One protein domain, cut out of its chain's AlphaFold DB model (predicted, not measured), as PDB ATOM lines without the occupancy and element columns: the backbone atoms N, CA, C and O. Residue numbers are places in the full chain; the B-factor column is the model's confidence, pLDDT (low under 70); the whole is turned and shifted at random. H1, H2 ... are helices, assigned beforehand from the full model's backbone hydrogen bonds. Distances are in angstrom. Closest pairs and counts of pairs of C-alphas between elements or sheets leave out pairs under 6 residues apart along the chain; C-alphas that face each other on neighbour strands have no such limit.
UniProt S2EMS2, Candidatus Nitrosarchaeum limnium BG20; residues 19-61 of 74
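What this domain is: This is residues 19 to 61 of the 74 residues of a protein of Candidatus Nitrosarchaeum limnium BG20 (UniProt S2EMS2). Helix H1 sticks out as an arm with residues 21 to 24 and 26 to 32 free, and a small body at its far end holds a link that folds back on itself and the second helix, H2. Both helices run roughly along the length of this rod, one after the other. The printed part has 43 residues with two named helices, H1 then H2, and no named strand; the class is all helix. It is only just extended, close to loose, with a radius of gyration of the C-alphas of 14.1 A and spans of 47 by 16 by 8 A.

How they stand to each other: H1, residues 21 to 32, and H2, residues 49 to 59, are apart. In the link between them, residues 37 to 38 pair with residues 45 to 46, antiparallel. In H1 and H2 every O i to N i+4 pair is within hydrogen-bond range.

Where its parts are: H1 begins at C-alpha 21 (17.539, 130.883, 37.417), and H2 ends at C-alpha 59 (10.205, 97.648, 60.298). Each measures 14.9 A from first to last C-alpha.

The domain as a whole: The C-alphas of Asp 19 and Lys 61, the two farthest apart, are 47.5 A apart. The printed part has no cut. The 16-residue link is long. Mean pLDDT of the printed part is 73.2; 13 residues are under 70, among them 33 to 38.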
ATOM      1  N   ASP A  19      12.265 135.120  39.177       79.31
ATOM      2  CA  ASP A  19      12.813 136.097  38.234       79.31
ATOM      3  C   ASP A  19      14.186 135.635  37.709       79.31
ATOM      4  O   ASP A  19      14.506 135.812  36.537       79.31
ATOM      5  N   ASN A  20      14.940 134.901  38.542       83.31
ATOM      6  CA  ASN A  20      16.269 134.389  38.220       83.31
ATOM      7  C   ASN A  20      16.349 132.860  38.264       83.31
ATOM      8  O   ASN A  20      15.734 132.192  39.096       83.31
ATOM      9  N   HIS A  21      17.222 132.310  37.418       81.44
ATOM     10  CA  HIS A  21      17.539 130.883  37.417       81.44
ATOM     11  C   HIS A  21      18.241 130.438  38.712       81.44
ATOM     12  O   HIS A  21      18.001 129.332  39.183       81.44
ATOM     13  N   GLU A  22      19.076 131.283  39.329       83.56
ATOM     14  CA  GLU A  22      19.732 130.950  40.605       83.56
ATOM     15  C   GLU A  22      18.734 130.765  41.752       83.56
ATOM     16  O   GLU A  22      18.878 129.832  42.547       83.56
ATOM     17  N   ASP A  23      17.709 131.616  41.818       83.38
ATOM     18  CA  ASP A  23      16.642 131.505  42.813       83.38
ATOM     19  C   ASP A  23      15.799 130.253  42.570       83.38
ATOM     20  O   ASP A  23      15.531 129.510  43.515       83.38
ATOM     21  N   LEU A  24      15.490 129.941  41.305       84.31
ATOM     22  CA  LEU A  24      14.845 128.682  40.934       84.31
ATOM     23  C   LEU A  24      15.681 127.468  41.367       84.31
ATOM     24  O   LEU A  24      15.141 126.538  41.957       84.31
ATOM     25  N   VAL A  25      16.993 127.457  41.116       80.44
ATOM     26  CA  VAL A  25      17.869 126.336  41.500       80.44
ATOM     27  C   VAL A  25      17.947 126.186  43.021       80.44
ATOM     28  O   VAL A  25      17.882 125.060  43.516       80.44
ATOM     29  N   LYS A  26      18.051 127.284  43.781       82.56
ATOM     30  CA  LYS A  26      18.024 127.243  45.256       82.56
ATOM     31  C   LYS A  26      16.681 126.739  45.774       82.56
ATOM     32  O   LYS A  26      16.662 125.857  46.628       82.56
ATOM     33  N   HIS A  27      15.583 127.249  45.222       84.50
ATOM     34  CA  HIS A  27      14.233 126.810  45.550       84.50
ATOM     35  C   HIS A  27      14.058 125.322  45.265       84.50
ATOM     36  O   HIS A  27      13.719 124.572  46.171       84.50
ATOM     37  N   VAL A  28      14.369 124.863  44.050       75.88
ATOM     38  CA  VAL A  28      14.300 123.441  43.712       75.88
ATOM     39  C   VAL A  28      15.190 122.657  44.658       75.88
ATOM     40  O   VAL A  28      14.735 121.656  45.177       75.88
ATOM     41  N   ARG A  29      16.402 123.115  44.982       75.31
ATOM     42  CA  ARG A  29      17.306 122.401  45.892       75.31
ATOM     43  C   ARG A  29      16.794 122.288  47.337       75.31
ATOM     44  O   ARG A  29      17.073 121.294  47.995       75.31
ATOM     45  N   HIS A  30      16.104 123.297  47.847       72.19
ATOM     46  CA  HIS A  30      15.660 123.335  49.244       72.19
ATOM     47  C   HIS A  30      14.245 122.766  49.404       72.19
ATOM     48  O   HIS A  30      13.987 121.961  50.299       72.19
ATOM     49  N   GLU A  31      13.346 123.135  48.494       70.44
ATOM     50  CA  GLU A  31      11.924 122.808  48.557       70.44
ATOM     51  C   GLU A  31      11.597 121.485  47.859       70.44
ATOM     52  O   GLU A  31      10.741 120.742  48.334       70.44
ATOM     53  N   HIS A  32      12.283 121.148  46.761       70.00
ATOM     54  CA  HIS A  32      11.964 119.960  45.949       70.00
ATOM     55  C   HIS A  32      13.024 118.866  46.000       70.00
ATOM     56  O   HIS A  32      12.703 117.683  46.005       70.00
ATOM     57  N   HIS A  33      14.287 119.241  46.129       65.12
ATOM     58  CA  HIS A  33      15.433 118.374  46.341       65.12
ATOM     59  C   HIS A  33      15.583 118.108  47.840       65.12
ATOM     60  O   HIS A  33      16.674 118.077  48.406       65.12
ATOM     61  N   LYS A  34      14.440 117.854  48.484       59.59
ATOM     62  CA  LYS A  34      14.399 116.997  49.657       59.59
ATOM     63  C   LYS A  34      14.967 115.684  49.147       59.59
ATOM     64  O   LYS A  34      14.430 115.135  48.190       59.59
ATOM     65  N   THR A  35      16.098 115.225  49.669       60.28
ATOM     66  CA  THR A  35      16.667 113.943  49.249       60.28
ATOM     67  C   THR A  35      15.706 112.854  49.707       60.28
ATOM     68  O   THR A  35      15.847 112.320  50.804       60.28
ATOM     69  N   ILE A  36      14.685 112.574  48.894       61.53
ATOM     70  CA  ILE A  36      13.676 111.580  49.210       61.53
ATOM     71  C   ILE A  36      14.350 110.225  49.043       61.53
ATOM     72  O   ILE A  36      14.484 109.693  47.939       61.53
ATOM     73  N   VAL A  37      14.839 109.682  50.148       63.50
ATOM     74  CA  VAL A  37      15.429 108.353  50.177       63.50
ATOM     75  C   VAL A  37      14.295 107.342  50.239       63.50
ATOM     76  O   VAL A  37      13.566 107.237  51.226       63.50
ATOM     77  N   LYS A  38      14.126 106.595  49.149       64.94
ATOM     78  CA  LYS A  38      13.143 105.514  49.090       64.94
ATOM     79  C   LYS A  38      13.694 104.291  49.811       64.94
ATOM     80  O   LYS A  38      14.838 103.883  49.582       64.94
ATOM     81  N   CYS A  39      12.895 103.696  50.684       72.81
ATOM     82  CA  CYS A  39      13.213 102.394  51.249       72.81
ATOM     83  C   CYS A  39      13.144 101.339  50.135       72.81
ATOM     84  O   CYS A  39      12.126 101.221  49.465       72.81
ATOM     85  N   GLN A  40      14.204 100.555  49.932       66.69
ATOM     86  CA  GLN A  40      14.205  99.501  48.905       66.69
ATOM     87  C   GLN A  40      13.341  98.286  49.276       66.69
ATOM     88  O   GLN A  40      12.992  97.516  48.391       66.69
ATOM     89  N   HIS A  41      12.977  98.118  50.551       67.56
ATOM     90  CA  HIS A  41      12.159  96.984  50.989       67.56
ATOM     91  C   HIS A  41      10.658  97.213  50.806       67.56
ATOM     92  O   HIS A  41       9.932  96.271  50.520       67.56
ATOM     93  N   CYS A  42      10.190  98.454  50.950       76.00
ATOM     94  CA  CYS A  42       8.762  98.781  50.898       76.00
ATOM     95  C   CYS A  42       8.420  99.933  49.941       76.00
ATOM     96  O   CYS A  42       7.253 100.273  49.784       76.00
ATOM     97  N   GLY A  43       9.416 100.572  49.321       67.81
ATOM     98  CA  GLY A  43       9.228 101.707  48.411       67.81
ATOM     99  C   GLY A  43       8.875 103.030  49.096       67.81
ATOM    100  O   GLY A  43       8.695 104.032  48.410       67.81
ATOM    101  N   LYS A  44       8.789 103.057  50.434       69.69
ATOM    102  CA  LYS A  44       8.330 104.222  51.197       69.69
ATOM    103  C   LYS A  44       9.339 105.371  51.132       69.69
ATOM    104  O   LYS A  44      10.547 105.164  51.246       69.69
ATOM    105  N   GLU A  45       8.825 106.572  50.914       71.00
ATOM    106  CA  GLU A  45       9.582 107.796  50.668       71.00
ATOM    107  C   GLU A  45       9.852 108.550  51.975       71.00
ATOM    108  O   GLU A  45       8.920 108.878  52.707       71.00
ATOM    109  N   PHE A  46      11.124 108.834  52.273       71.69
ATOM    110  CA  PHE A  46      11.521 109.570  53.476       71.69
ATOM    111  C   PHE A  46      12.364 110.786  53.128       71.69
ATOM    112  O   PHE A  46      13.247 110.714  52.282       71.69
ATOM    113  N   ILE A  47      12.130 111.886  53.839       66.31
ATOM    114  CA  ILE A  47      12.803 113.172  53.615       66.31
ATOM    115  C   ILE A  47      14.253 113.156  54.123       66.31
ATOM    116  O   ILE A  47      15.109 113.829  53.552       66.31
ATOM    117  N   HIS A  48      14.549 112.378  55.171       67.25
ATOM    118  CA  HIS A  48      15.904 112.233  55.696       67.25
ATOM    119  C   HIS A  48      16.351 110.777  55.735       67.25
ATOM    120  O   HIS A  48      15.583 109.859  56.036       67.25
ATOM    121  N   GLU A  49      17.656 110.584  55.551       70.38
ATOM    122  CA  GLU A  49      18.283 109.274  55.682       70.38
ATOM    123  C   GLU A  49      18.121 108.670  57.077       70.38
ATOM    124  O   GLU A  49      17.848 107.477  57.179       70.38
ATOM    125  N   LYS A  50      18.194 109.483  58.137       73.25
ATOM    126  CA  LYS A  50      17.967 109.027  59.517       73.25
ATOM    127  C   LYS A  50      16.575 108.419  59.710       73.25
ATOM    128  O   LYS A  50      16.458 107.380  60.350       73.25
ATOM    129  N   ASP A  51      15.550 109.026  59.108       74.94
ATOM    130  CA  ASP A  51      14.160 108.581  59.226       74.94
ATOM    131  C   ASP A  51      13.966 107.276  58.452       74.94
ATOM    132  O   ASP A  51      13.393 106.320  58.969       74.94
ATOM    133  N   ARG A  52      14.557 107.182  57.252       79.81
ATOM    134  CA  ARG A  52      14.596 105.933  56.480       79.81
ATOM    135  C   ARG A  52      15.337 104.824  57.218       79.81
ATOM    136  O   ARG A  52      14.885 103.685  57.191       79.81
ATOM    137  N   LEU A  53      16.489 105.120  57.821       75.62
ATOM    138  CA  LEU A  53      17.299 104.144  58.554       75.62
ATOM    139  C   LEU A  53      16.586 103.668  59.815       75.62
ATOM    140  O   LEU A  53      16.622 102.479  60.099       75.62
ATOM    141  N   HIS A  54      15.929 104.565  60.549       79.56
ATOM    142  CA  HIS A  54      15.113 104.194  61.700       79.56
ATOM    143  C   HIS A  54      13.928 103.319  61.277       79.56
ATOM    144  O   HIS A  54      13.741 102.241  61.829       79.56
ATOM    145  N   HIS A  55      13.214 103.706  60.218       80.50
ATOM    146  CA  HIS A  55      12.158 102.884  59.636       80.50
ATOM    147  C   HIS A  55      12.669 101.505  59.200       80.50
ATOM    148  O   HIS A  55      12.081 100.494  59.557       80.50
ATOM    149  N   ALA A  56      13.786 101.437  58.474       75.44
ATOM    150  CA  ALA A  56      14.364 100.166  58.054       75.44
ATOM    151  C   ALA A  56      14.868  99.334  59.244       75.44
ATOM    152  O   ALA A  56      14.821  98.114  59.192       75.44
ATOM    153  N   ARG A  57      15.324  99.964  60.329       74.88
ATOM    154  CA  ARG A  57      15.730  99.272  61.560       74.88
ATOM    155  C   ARG A  57      14.553  98.637  62.274       74.88
ATOM    156  O   ARG A  57      14.652  97.487  62.670       74.88
ATOM    157  N   GLU A  58      13.475  99.379  62.448       76.81
ATOM    158  CA  GLU A  58      12.339  98.917  63.240       76.81
ATOM    159  C   GLU A  58      11.445  97.978  62.422       76.81
ATOM    160  O   GLU A  58      11.106  96.891  62.886       76.81
ATOM    161  N   GLU A  59      11.170  98.339  61.167       71.88
ATOM    162  CA  GLU A  59      10.205  97.648  60.298       71.88
ATOM    163  C   GLU A  59      10.866  96.602  59.380       71.88
ATOM    164  O   GLU A  59      10.208  95.685  58.890       71.88
ATOM    165  N   HIS A  60      12.178  96.717  59.133       74.06
ATOM    166  CA  HIS A  60      12.957  95.817  58.265       74.06
ATOM    167  C   HIS A  60      14.229  95.311  58.966       74.06
ATOM    168  O   HIS A  60      15.307  95.258  58.370       74.06
ATOM    169  N   LYS A  61      14.086  94.940  60.246       61.78
ATOM    170  CA  LYS A  61      15.108  94.647  61.275       61.78
ATOM    171  C   LYS A  61      16.220  93.634  60.921       61.78
ATOM    172  O   LYS A  61      17.046  93.325  61.771       61.78
TER     173      LYS A  61